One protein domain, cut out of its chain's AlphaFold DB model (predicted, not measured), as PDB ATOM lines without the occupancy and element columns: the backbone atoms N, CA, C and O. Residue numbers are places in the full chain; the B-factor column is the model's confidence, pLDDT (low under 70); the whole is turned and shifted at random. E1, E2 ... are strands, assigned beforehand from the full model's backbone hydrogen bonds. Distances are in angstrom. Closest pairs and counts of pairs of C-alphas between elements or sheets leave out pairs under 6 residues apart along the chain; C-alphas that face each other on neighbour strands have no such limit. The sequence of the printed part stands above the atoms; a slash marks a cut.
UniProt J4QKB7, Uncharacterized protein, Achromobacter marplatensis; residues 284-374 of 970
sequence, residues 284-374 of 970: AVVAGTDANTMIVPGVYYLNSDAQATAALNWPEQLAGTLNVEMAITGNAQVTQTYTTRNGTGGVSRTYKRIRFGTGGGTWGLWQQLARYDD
ATOM      1  N   ALA A 284      14.514   5.421  31.877       87.62
ATOM      2  CA  ALA A 284      13.869   5.052  33.138       87.62
ATOM      3  C   ALA A 284      14.322   3.660  33.605       87.62
ATOM      4  O   ALA A 284      14.242   2.695  32.842       87.62
ATOM      5  N   VAL A 285      14.746   3.529  34.861       87.75
ATOM      6  CA  VAL A 285      14.995   2.221  35.479       87.75
ATOM      7  C   VAL A 285      13.658   1.596  35.881       87.75
ATOM      8  O   VAL A 285      12.845   2.224  36.563       87.75
ATOM      9  N   VAL A 286      13.424   0.348  35.470       87.06
ATOM     10  CA  VAL A 286      12.210  -0.401  35.827       87.06
ATOM     11  C   VAL A 286      12.171  -0.640  37.342       87.06
ATOM     12  O   VAL A 286      13.198  -0.896  37.974       87.06
ATOM     13  N   ALA A 287      10.984  -0.567  37.946       85.50
ATOM     14  CA  ALA A 287      10.812  -0.823  39.374       85.50
ATOM     15  C   ALA A 287      11.347  -2.215  39.767       85.50
ATOM     16  O   ALA A 287      11.054  -3.201  39.097       85.50
ATOM     17  N   GLY A 288      12.112  -2.294  40.861       87.06
ATOM     18  CA  GLY A 288      12.700  -3.552  41.344       87.06
ATOM     19  C   GLY A 288      14.010  -3.964  40.662       87.06
ATOM     20  O   GLY A 288      14.520  -5.041  40.954       87.06
ATOM     21  N   THR A 289      14.571  -3.132  39.778       92.06
ATOM     22  CA  THR A 289      15.852  -3.429  39.120       92.06
ATOM     23  C   THR A 289      17.012  -3.410  40.115       92.06
ATOM     24  O   THR A 289      17.222  -2.428  40.832       92.06
ATOM     25  N   ASP A 290      17.804  -4.481  40.108       92.31
ATOM     26  CA  ASP A 290      19.066  -4.574  40.838       92.31
ATOM     27  C   ASP A 290      20.166  -3.796  40.094       92.31
ATOM     28  O   ASP A 290      20.463  -4.079  38.927       92.31
ATOM     29  N   ALA A 291      20.815  -2.843  40.770       90.69
ATOM     30  CA  ALA A 291      21.887  -2.024  40.210       90.69
ATOM     31  C   ALA A 291      23.057  -2.854  39.650       90.69
ATOM     32  O   ALA A 291      23.756  -2.400  38.746       90.69
ATOM     33  N   ASN A 292      23.284  -4.077  40.141       91.25
ATOM     34  CA  ASN A 292      24.328  -4.970  39.629       91.25
ATOM     35  C   ASN A 292      24.044  -5.481  38.208       91.25
ATOM     36  O   ASN A 292      24.983  -5.880  37.515       91.25
ATOM     37  N   THR A 293      22.780  -5.465  37.775       90.56
ATOM     38  CA  THR A 293      22.354  -5.892  36.429       90.56
ATOM     39  C   THR A 293      22.473  -4.777  35.385       90.56
ATOM     40  O   THR A 293      22.485  -5.046  34.185       90.56
ATOM     41  N   MET A 294      22.647  -3.527  35.827       90.06
ATOM     42  CA  MET A 294      22.758  -2.338  34.977       90.06
ATOM     43  C   MET A 294      24.166  -2.207  34.380       90.06
ATOM     44  O   MET A 294      24.983  -1.406  34.835       90.06
ATOM     45  N   ILE A 295      24.468  -3.030  33.375       87.94
ATOM     46  CA  ILE A 295      25.805  -3.128  32.759       87.94
ATOM     47  C   ILE A 295      25.899  -2.525  31.354       87.94
ATOM     48  O   ILE A 295      26.995  -2.386  30.819       87.94
ATOM     49  N   VAL A 296      24.759  -2.183  30.753       86.25
ATOM     50  CA  VAL A 296      24.698  -1.602  29.409       86.25
ATOM     51  C   VAL A 296      25.053  -0.115  29.492       86.25
ATOM     52  O   VAL A 296      24.422   0.591  30.287       86.25
ATOM     53  N   PRO A 297      26.015   0.381  28.688       86.56
ATOM     54  CA  PRO A 297      26.375   1.792  28.670       86.56
ATOM     55  C   PRO A 297      25.184   2.707  28.433       86.56
ATOM     56  O   PRO A 297      24.391   2.479  27.519       86.56
ATOM     57  N   GLY A 298      25.074   3.753  29.240       85.94
ATOM     58  CA  GLY A 298      23.985   4.708  29.133       85.94
ATOM     59  C   GLY A 298      23.746   5.480  30.419       85.94
ATOM     60  O   GLY A 298      24.277   5.156  31.485       85.94
ATOM     61  N   VAL A 299      22.904   6.502  30.302       88.19
ATOM     62  CA  VAL A 299      22.407   7.272  31.438       88.19
ATOM     63  C   VAL A 299      21.019   6.752  31.780       88.19
ATOM     64  O   VAL A 299      20.163   6.639  30.905       88.19
ATOM     65  N   TYR A 300      20.781   6.458  33.050       90.94
ATOM     66  CA  TYR A 300      19.517   5.965  33.576       90.94
ATOM     67  C   TYR A 300      19.031   6.841  34.728       90.94
ATOM     68  O   TYR A 300      19.824   7.550  35.351       90.94
ATOM     69  N   TYR A 301      17.742   6.785  35.044       91.00
ATOM     70  CA  TYR A 301      17.180   7.498  36.189       91.00
ATOM     71  C   TYR A 301      16.195   6.643  36.991       91.00
ATOM     72  O   TYR A 301      15.446   5.832  36.445       91.00
ATOM     73  N   LEU A 302      16.181   6.868  38.302       89.62
ATOM     74  CA  LEU A 302      15.184   6.376  39.247       89.62
ATOM     75  C   LEU A 302      14.301   7.545  39.674       89.62
ATOM     76  O   LEU A 302      14.812   8.594  40.060       89.62
ATOM     77  N   ASN A 303      12.984   7.351  39.654       86.38
ATOM     78  CA  ASN A 303      12.021   8.385  40.051       86.38
ATOM     79  C   ASN A 303      11.537   8.255  41.500       86.38
ATOM     80  O   ASN A 303      10.853   9.150  41.992       86.38
ATOM     81  N   SER A 304      11.853   7.154  42.186       86.88
ATOM     82  CA  SER A 304      11.367   6.887  43.540       86.88
ATOM     83  C   SER A 304      12.460   6.334  44.447       86.88
ATOM     84  O   SER A 304      13.140   5.371  44.097       86.88
ATOM     85  N   ASP A 305      12.586   6.905  45.648       87.94
ATOM     86  CA  ASP A 305      13.512   6.432  46.689       87.94
ATOM     87  C   ASP A 305      13.225   4.978  47.087       87.94
ATOM     88  O   ASP A 305      14.132   4.233  47.453       87.94
ATOM     89  N   ALA A 306      11.966   4.539  46.957       86.00
ATOM     90  CA  ALA A 306      11.553   3.167  47.245       86.00
ATOM     91  C   ALA A 306      12.195   2.135  46.301       86.00
ATOM     92  O   ALA A 306      12.202   0.945  46.603       86.00
ATOM     93  N   GLN A 307      12.728   2.580  45.158       85.69
ATOM     94  CA  GLN A 307      13.381   1.733  44.162       85.69
ATOM     95  C   GLN A 307      14.909   1.685  44.341       85.69
ATOM     96  O   GLN A 307      15.545   0.780  43.812       85.69
ATOM     97  N   ALA A 308      15.492   2.614  45.105       89.12
ATOM     98  CA  ALA A 308      16.934   2.759  45.306       89.12
ATOM     99  C   ALA A 308      17.427   2.049  46.585       89.12
ATOM    100  O   ALA A 308      18.216   2.593  47.348       89.12
ATOM    101  N   THR A 309      16.933   0.853  46.898       90.06
ATOM    102  CA  THR A 309      17.241   0.207  48.186       90.06
ATOM    103  C   THR A 309      18.608  -0.481  48.192       90.06
ATOM    104  O   THR A 309      19.078  -0.986  47.170       90.06
ATOM    105  N   ALA A 310      19.224  -0.586  49.374       87.81
ATOM    106  CA  ALA A 310      20.468  -1.343  49.554       87.81
ATOM    107  C   ALA A 310      20.315  -2.828  49.164       87.81
ATOM    108  O   ALA A 310      21.250  -3.423  48.633       87.81
ATOM    109  N   ALA A 311      19.121  -3.411  49.354       89.38
ATOM    110  CA  ALA A 311      18.800  -4.780  48.932       89.38
ATOM    111  C   ALA A 311      18.864  -4.978  47.404       89.38
ATOM    112  O   ALA A 311      19.098  -6.090  46.944       89.38
ATOM    113  N   LEU A 312      18.694  -3.903  46.630       91.38
ATOM    114  CA  LEU A 312      18.838  -3.866  45.172       91.38
ATOM    115  C   LEU A 312      20.201  -3.286  44.736       91.38
ATOM    116  O   LEU A 312      20.349  -2.826  43.607       91.38
ATOM    117  N   ASN A 313      21.199  -3.294  45.629       92.56
ATOM    118  CA  ASN A 313      22.579  -2.846  45.398       92.56
ATOM    119  C   ASN A 313      22.765  -1.349  45.071       92.56
ATOM    120  O   ASN A 313      23.800  -0.957  44.517       92.56
ATOM    121  N   TRP A 314      21.813  -0.495  45.444       93.38
ATOM    122  CA  TRP A 314      21.960   0.962  45.351       93.38
ATOM    123  C   TRP A 314      22.745   1.525  46.553       93.38
ATOM    124  O   TRP A 314      22.654   0.972  47.651       93.38
ATOM    125  N   PRO A 315      23.533   2.606  46.375       91.81
ATOM    126  CA  PRO A 315      24.415   3.136  47.423       91.81
ATOM    127  C   PRO A 315      23.677   3.845  48.564       91.81
ATOM    128  O   PRO A 315      24.187   3.913  49.678       91.81
ATOM    129  N   GLU A 316      22.503   4.404  48.279       88.94
ATOM    130  CA  GLU A 316      21.696   5.189  49.211       88.94
ATOM    131  C   GLU A 316      20.221   5.048  48.815       88.94
ATOM    132  O   GLU A 316      19.917   5.043  47.621       88.94
ATOM    133  N   GLN A 317      19.316   4.967  49.802       90.75
ATOM    134  CA  GLN A 317      17.862   4.921  49.590       90.75
ATOM    135  C   GLN A 317      17.306   6.286  49.175       90.75
ATOM    136  O   GLN A 317      16.502   6.902  49.869       90.75
ATOM    137  N   LEU A 318      17.774   6.764  48.027       90.00
ATOM    138  CA  LEU A 318      17.360   8.010  47.417       90.00
ATOM    139  C   LEU A 318      17.413   7.873  45.897       90.00
ATOM    140  O   LEU A 318      18.412   7.412  45.350       90.00
ATOM    141  N   ALA A 319      16.349   8.288  45.213       90.06
ATOM    142  CA  ALA A 319      16.268   8.351  43.760       90.06
ATOM    143  C   ALA A 319      17.317   9.304  43.174       90.06
ATOM    144  O   ALA A 319      17.805  10.210  43.849       90.06
ATOM    145  N   GLY A 320      17.666   9.108  41.907       91.44
ATOM    146  CA  GLY A 320      18.802   9.775  41.287       91.44
ATOM    147  C   GLY A 320      19.080   9.273  39.879       91.44
ATOM    148  O   GLY A 320      18.299   8.517  39.297       91.44
ATOM    149  N   THR A 321      20.211   9.694  39.328       92.44
ATOM    150  CA  THR A 321      20.680   9.308  37.996       92.44
ATOM    151  C   THR A 321      21.867   8.363  38.093       92.44
ATOM    152  O   THR A 321      22.806   8.620  38.846       92.44
ATOM    153  N   LEU A 322      21.854   7.299  37.295       93.00
ATOM    154  CA  LEU A 322      22.947   6.345  37.152       93.00
ATOM    155  C   LEU A 322      23.595   6.516  35.777       93.00
ATOM    156  O   LEU A 322      22.936   6.318  34.764       93.00
ATOM    157  N   ASN A 323      24.885   6.818  35.732       93.06
ATOM    158  CA  ASN A 323      25.692   6.711  34.524       93.06
ATOM    159  C   ASN A 323      26.440   5.371  34.526       93.06
ATOM    160  O   ASN A 323      27.102   5.036  35.515       93.06
ATOM    161  N   VAL A 324      26.322   4.612  33.438       91.44
ATOM    162  CA  VAL A 324      27.003   3.330  33.230       91.44
ATOM    163  C   VAL A 324      27.955   3.471  32.052       91.44
ATOM    164  O   VAL A 324      27.546   3.793  30.940       91.44
ATOM    165  N   GLU A 325      29.227   3.180  32.288       89.62
ATOM    166  CA  GLU A 325      30.283   3.182  31.278       89.62
ATOM    167  C   GLU A 325      30.874   1.774  31.184       89.62
ATOM    168  O   GLU A 325      31.139   1.146  32.211       89.62
ATOM    169  N   MET A 326      31.103   1.272  29.969       85.00
ATOM    170  CA  MET A 326      31.711  -0.044  29.746       85.00
ATOM    171  C   MET A 326      32.911   0.070  28.812       85.00
ATOM    172  O   MET A 326      32.838   0.716  27.768       85.00
ATOM    173  N   ALA A 327      34.005  -0.605  29.156       78.81
ATOM    174  CA  ALA A 327      35.130  -0.780  28.248       78.81
ATOM    175  C   ALA A 327      34.787  -1.829  27.170       78.81
ATOM    176  O   ALA A 327      34.505  -2.983  27.496       78.81
ATOM    177  N   ILE A 328      34.846  -1.438  25.891       66.69
ATOM    178  CA  ILE A 328      34.520  -2.298  24.732       66.69
ATOM    179  C   ILE A 328      35.591  -3.361  24.414       66.69
ATOM    180  O   ILE A 328      35.336  -4.285  23.648       66.69
ATOM    181  N   THR A 329      36.772  -3.268  25.032       62.06
ATOM    182  CA  THR A 329      37.888  -4.224  24.906       62.06
ATOM    183  C   THR A 329      38.618  -4.350  26.246       62.06
ATOM    184  O   THR A 329      38.837  -3.346  26.921       62.06
ATOM    185  N   GLY A 330      38.996  -5.572  26.639       64.88
ATOM    186  CA  GLY A 330      39.640  -5.877  27.927       64.88
ATOM    187  C   GLY A 330      38.755  -6.724  28.853       64.88
ATOM    188  O   GLY A 330      37.927  -7.497  28.382       64.88
ATOM    189  N   ASN A 331      38.896  -6.564  30.175       63.28
ATOM    190  CA  ASN A 331      38.187  -7.349  31.209       63.28
ATOM    191  C   ASN A 331      36.677  -7.033  31.345       63.28
ATOM    192  O   ASN A 331      36.116  -7.236  32.420       63.28
ATOM    193  N   ALA A 332      36.030  -6.497  30.302       67.69
ATOM    194  CA  ALA A 332      34.631  -6.054  30.320       67.69
ATOM    195  C   ALA A 332      34.297  -5.180  31.551       67.69
ATOM    196  O   ALA A 332      33.282  -5.378  32.221       67.69
ATOM    197  N   GLN A 333      35.196  -4.243  31.882       83.69
ATOM    198  CA  GLN A 333      35.053  -3.358  33.037       83.69
ATOM    199  C   GLN A 333      33.805  -2.490  32.882       83.69
ATOM    200  O   GLN A 333      33.641  -1.825  31.859       83.69
ATOM    201  N   VAL A 334      32.977  -2.459  33.928       88.06
ATOM    202  CA  VAL A 334      31.811  -1.575  34.018       88.06
ATOM    203  C   VAL A 334      32.033  -0.593  35.157       88.06
ATOM    204  O   VAL A 334      32.277  -0.998  36.293       88.06
ATOM    205  N   THR A 335      31.937   0.698  34.869       91.44
ATOM    206  CA  THR A 335      31.974   1.762  35.871       91.44
ATOM    207  C   THR A 335      30.572   2.317  36.042       91.44
ATOM    208  O   THR A 335      29.911   2.665  35.067       91.44
ATOM    209  N   GLN A 336      30.127   2.404  37.290       94.62
ATOM    210  CA  GLN A 336      28.861   3.024  37.646       94.62
ATOM    211  C   GLN A 336      29.112   4.292  38.452       94.62
ATOM    212  O   GLN A 336      29.893   4.297  39.407       94.62
ATOM    213  N   THR A 337      28.428   5.368  38.079       94.56
ATOM    214  CA  THR A 337      28.377   6.615  38.843       94.56
ATOM    215  C   THR A 337      26.926   6.954  39.131       94.56
ATOM    216  O   THR A 337      26.144   7.157  38.209       94.56
ATOM    217  N   TYR A 338      26.565   6.973  40.411       93.81
ATOM    218  CA  TYR A 338      25.219   7.286  40.864       93.81
ATOM    219  C   TYR A 338      25.202   8.640  41.556       93.81
ATOM    220  O   TYR A 338      25.916   8.843  42.537       93.81
ATOM    221  N   THR A 339      24.373   9.547  41.058       92.25
ATOM    222  CA  THR A 339      24.158  10.865  41.648       92.25
ATOM    223  C   THR A 339      22.735  10.937  42.158       92.25
ATOM    224  O   THR A 339      21.783  10.808  41.389       92.25
ATOM    225  N   THR A 340      22.580  11.126  43.461       90.69
ATOM    226  CA  THR A 340      21.266  11.211  44.087       90.69
ATOM    227  C   THR A 340      20.588  12.536  43.738       90.69
ATOM    228  O   THR A 340      21.240  13.547  43.462       90.69
ATOM    229  N   ARG A 341      19.258  12.569  43.800       87.12
ATOM    230  CA  ARG A 341      18.506  13.825  43.875       87.12
ATOM    231  C   ARG A 341      18.864  14.574  45.161       87.12
ATOM    232  O   ARG A 341      19.535  14.032  46.042       87.12
ATOM    233  N   ASN A 342      18.399  15.814  45.280       80.19
ATOM    234  CA  ASN A 342      18.546  16.586  46.512       80.19
ATOM    235  C   ASN A 342      17.875  15.820  47.668       80.19
ATOM    236  O   ASN A 342      16.652  15.683  47.689       80.19
ATOM    237  N   GLY A 343      18.677  15.274  48.585       65.94
ATOM    238  CA  GLY A 343      18.211  14.561  49.772       65.94
ATOM    239  C   GLY A 343      17.817  15.504  50.902       65.94
ATOM    240  O   GLY A 343      17.662  16.711  50.708       65.94
ATOM    241  N   THR A 344      17.665  14.961  52.110       57.44
ATOM    242  CA  THR A 344      17.361  15.746  53.314       57.44
ATOM    243  C   THR A 344      18.390  16.869  53.496       57.44
ATOM    244  O   THR A 344      19.591  16.611  53.545       57.44
ATOM    245  N   GLY A 345      17.919  18.120  53.565       60.81
ATOM    246  CA  GLY A 345      18.768  19.321  53.607       60.81
ATOM    247  C   GLY A 345      19.120  19.926  52.240       60.81
ATOM    248  O   GLY A 345      19.895  20.872  52.190       60.81
ATOM    249  N   GLY A 346      18.561  19.411  51.136       67.44
ATOM    250  CA  GLY A 346      18.767  19.955  49.787       67.44
ATOM    251  C   GLY A 346      20.046  19.475  49.091       67.44
ATOM    252  O   GLY A 346      20.447  20.060  48.091       67.44
ATOM    253  N   VAL A 347      20.691  18.424  49.604       71.62
ATOM    254  CA  VAL A 347      22.050  18.035  49.204       71.62
ATOM    255  C   VAL A 347      22.051  16.799  48.302       71.62
ATOM    256  O   VAL A 347      21.472  15.773  48.653       71.62
ATOM    257  N   SER A 348      22.731  16.888  47.159       81.31
ATOM    258  CA  SER A 348      23.006  15.771  46.243       81.31
ATOM    259  C   SER A 348      24.332  15.079  46.603       81.31
ATOM    260  O   SER A 348      25.301  15.740  46.991       81.31
ATOM    261  N   ARG A 349      24.390  13.743  46.502       86.38
ATOM    262  CA  ARG A 349      25.595  12.932  46.745       86.38
ATOM    263  C   ARG A 349      25.961  12.149  45.495       86.38
ATOM    264  O   ARG A 349      25.086  11.676  44.775       86.38
ATOM    265  N   THR A 350      27.262  12.002  45.246       90.44
ATOM    266  CA  THR A 350      27.774  11.201  44.128       90.44
ATOM    267  C   THR A 350      28.570  10.016  44.648       90.44
ATOM    268  O   THR A 350      29.489  10.166  45.454       90.44
ATOM    269  N   TYR A 351      28.216   8.841  44.146       92.88
ATOM    270  CA  TYR A 351      28.826   7.562  44.460       92.88
ATOM    271  C   TYR A 351      29.425   6.959  43.195       92.88
ATOM    272  O   TYR A 351      28.844   7.061  42.115       92.88
ATOM    273  N   LYS A 352      30.572   6.295  43.320       93.81
ATOM    274  CA  LYS A 352      31.229   5.594  42.216       93.81
ATOM    275  C   LYS A 352      31.621   4.185  42.639       93.81
ATOM    276  O   LYS A 352      32.094   3.980  43.752       93.81
ATOM    277  N   ARG A 353      31.435   3.214  41.746       92.69
ATOM    278  CA  ARG A 353      31.962   1.851  41.897       92.69
ATOM    279  C   ARG A 353      32.354   1.266  40.552       92.69
ATOM    280  O   ARG A 353      31.913   1.736  39.503       92.69
ATOM    281  N   ILE A 354      33.177   0.227  40.591       90.75
ATOM    282  CA  ILE A 354      33.713  -0.433  39.402       90.75
ATOM    283  C   ILE A 354      33.507  -1.943  39.537       90.75
ATOM    284  O   ILE A 354      33.761  -2.514  40.598       90.75
ATOM    285  N   ARG A 355      33.060  -2.583  38.456       89.12
ATOM    286  CA  ARG A 355      33.068  -4.033  38.257       89.12
ATOM    287  C   ARG A 355      34.290  -4.409  37.428       89.12
ATOM    288  O   ARG A 355      34.455  -3.885  36.326       89.12
ATOM    289  N   PHE A 356      35.133  -5.305  37.934       82.56
ATOM    290  CA  PHE A 356      36.391  -5.687  37.280       82.56
ATOM    291  C   PHE A 356      36.669  -7.193  37.442       82.56
ATOM    292  O   PHE A 356      36.427  -7.748  38.513       82.56
ATOM    293  N   GLY A 357      37.161  -7.864  36.389       68.56
ATOM    294  CA  GLY A 357      37.570  -9.283  36.405       68.56
ATOM    295  C   GLY A 357      37.056 -10.114  35.213       68.56
ATOM    296  O   GLY A 357      36.038  -9.782  34.607       68.56
ATOM    297  N   THR A 358      37.763 -11.197  34.867       57.78
ATOM    298  CA  THR A 358      37.480 -12.066  33.704       57.78
ATOM    299  C   THR A 358      36.196 -12.884  33.902       57.78
ATOM    300  O   THR A 358      36.058 -13.562  34.915       57.78
ATOM    301  N   GLY A 359      35.267 -12.865  32.938       57.03
ATOM    302  CA  GLY A 359      34.072 -13.731  32.962       57.03
ATOM    303  C   GLY A 359      32.886 -13.213  33.790       57.03
ATOM    304  O   GLY A 359      32.154 -14.008  34.367       57.03
ATOM    305  N   GLY A 360      32.677 -11.891  33.836       64.19
ATOM    306  CA  GLY A 360      31.530 -11.277  34.520       64.19
ATOM    307  C   GLY A 360      31.850 -10.747  35.920       64.19
ATOM    308  O   GLY A 360      31.041 -10.941  36.820       64.19
ATOM    309  N   GLY A 361      32.993 -10.064  36.075       72.25
ATOM    310  CA  GLY A 361      33.675  -9.683  37.324       72.25
ATOM    311  C   GLY A 361      32.873  -9.201  38.547       72.25
ATOM    312  O   GLY A 361      31.672  -8.942  38.508       72.25
ATOM    313  N   THR A 362      33.581  -9.044  39.664       83.50
ATOM    314  CA  THR A 362      33.016  -8.683  40.976       83.50
ATOM    315  C   THR A 362      32.821  -7.171  41.094       83.50
ATOM    316  O   THR A 362      33.676  -6.396  40.661       83.50
ATOM    317  N   TRP A 363      31.707  -6.735  41.687       89.38
ATOM    318  CA  TRP A 363      31.480  -5.325  42.012       89.38
ATOM    319  C   TRP A 363      32.314  -4.902  43.224       89.38
ATOM    320  O   TRP A 363      32.248  -5.531  44.278       89.38
ATOM    321  N   GLY A 364      33.063  -3.808  43.089       87.31
ATOM    322  CA  GLY A 364      33.595  -3.082  44.237       87.31
ATOM    323  C   GLY A 364      32.485  -2.395  45.039       87.31
ATOM    324  O   GLY A 364      31.383  -2.157  44.533       87.31
ATOM    325  N   LEU A 365      32.788  -2.051  46.291       90.88
ATOM    326  CA  LEU A 365      31.889  -1.261  47.133       90.88
ATOM    327  C   LEU A 365      31.656   0.129  46.525       90.88
ATOM    328  O   LEU A 365      32.524   0.687  45.852       90.88
ATOM    329  N   TRP A 366      30.485   0.704  46.795       93.19
ATOM    330  CA  TRP A 366      30.212   2.099  46.472       93.19
ATOM    331  C   TRP A 366      31.108   3.029  47.293       93.19
ATOM    332  O   TRP A 366      31.115   2.976  48.520       93.19
ATOM    333  N   GLN A 367      31.844   3.899  46.606       89.38
ATOM    334  CA  GLN A 367      32.665   4.943  47.211       89.38
ATOM    335  C   GLN A 367      31.968   6.290  47.037       89.38
ATOM    336  O   GLN A 367      31.659   6.687  45.913       89.38
ATOM    337  N   GLN A 368      31.716   6.998  48.137       88.31
ATOM    338  CA  GLN A 368      31.204   8.366  48.088       88.31
ATOM    339  C   GLN A 368      32.345   9.329  47.733       88.31
ATOM    340  O   GLN A 368      33.415   9.275  48.337       88.31
ATOM    341  N   LEU A 369      32.116  10.231  46.779       82.25
ATOM    342  CA  LEU A 369      33.061  11.300  46.458       82.25
ATOM    343  C   LEU A 369      32.962  12.418  47.520       82.25
ATOM    344  O   LEU A 369      31.856  12.864  47.839       82.25
ATOM    345  N   ALA A 370      34.098  12.835  48.095       66.12
ATOM    346  CA  ALA A 370      34.153  13.840  49.166       66.12
ATOM    347  C   ALA A 370      33.683  15.229  48.690       66.12
ATOM    348  O   ALA A 370      33.909  15.605  47.538       66.12
ATOM    349  N   ARG A 371      33.027  15.989  49.580       66.62
ATOM    350  CA  ARG A 371      32.526  17.348  49.309       66.62
ATOM    351  C   ARG A 371      33.541  18.414  49.728       66.62
ATOM    352  O   ARG A 371      34.425  18.154  50.535       66.62
ATOM    353  N   TYR A 372      33.367  19.628  49.202       54.56
ATOM    354  CA  TYR A 372      34.153  20.803  49.595       54.56
ATOM    355  C   TYR A 372      34.018  21.120  51.095       54.56
ATOM    356  O   TYR A 372      34.998  21.504  51.712       54.56
ATOM    357  N   ASP A 373      32.851  20.873  51.698       54.00
ATOM    358  CA  ASP A 373      32.607  21.143  53.125       54.00
ATOM    359  C   ASP A 373      33.346  20.174  54.075       54.00
ATOM    360  O   ASP A 373      33.495  20.469  55.258       54.00
ATOM    361  N   ASP A 374      33.850  19.045  53.558       56.53
ATOM    362  CA  ASP A 374      34.743  18.122  54.279       56.53
ATOM    363  C   ASP A 374      36.237  18.493  54.077       56.53
ATOM    364  O   ASP A 374      37.136  17.777  54.525       56.53
TER     365      ASP A 374
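AT A GLANCE: This is residues 284 to 374 of the 970 residues of an uncharacterized protein of Achromobacter marplatensis (UniProt J4QKB7). This model has little regular structure: one twisted sheet of four strands, with the loops of residues 284 to 297 and 302 to 319 packed over one face. After E4, the last stretch folds back beside that strand. The printed part has 91 residues, no named helix and E1 to E4, a meander, each strand the antiparallel neighbour of the one before; it is all strand, with 25 residues in named elements. It is compact, radius of gyration of the C-alphas 13.3 A, spanning 41 by 32 by 21 A.

IN THESE COORDINATES: E1, residues 298 to 301, begins at C-alpha (23.985, 4.708, 29.133) and is 10.2 A long. E2, 320 to 326, is 19.9 A; E3, 334 to 340, is 19.4 A; E4, 350 to 356, is 20.2 A, ending at (36.391, -5.687, 37.280).

HOW THE PARTS SIT: Hairpin E1 and E2 has N 300 and O 322 2.8 A apart. In hairpin E2 and E3, N 323 and O 337 are at 2.8 A; in hairpin E3 and E4, N 338 and O 351 are at 2.8 A, likewise within hydrogen-bond range. E1 and E4 are apart. Residues 351 to 352 of E4 pair antiparallel with 367 to 368.

THE WHOLE: The C-alphas farthest apart, Gly 345 and Gly 359, are 41.9 A apart. The printed part has no cut; E1 to E2 is a long link. pLDDT is under 70 in residues 328 to 332, 343 to 346, 357 to 360 and 370 to 374.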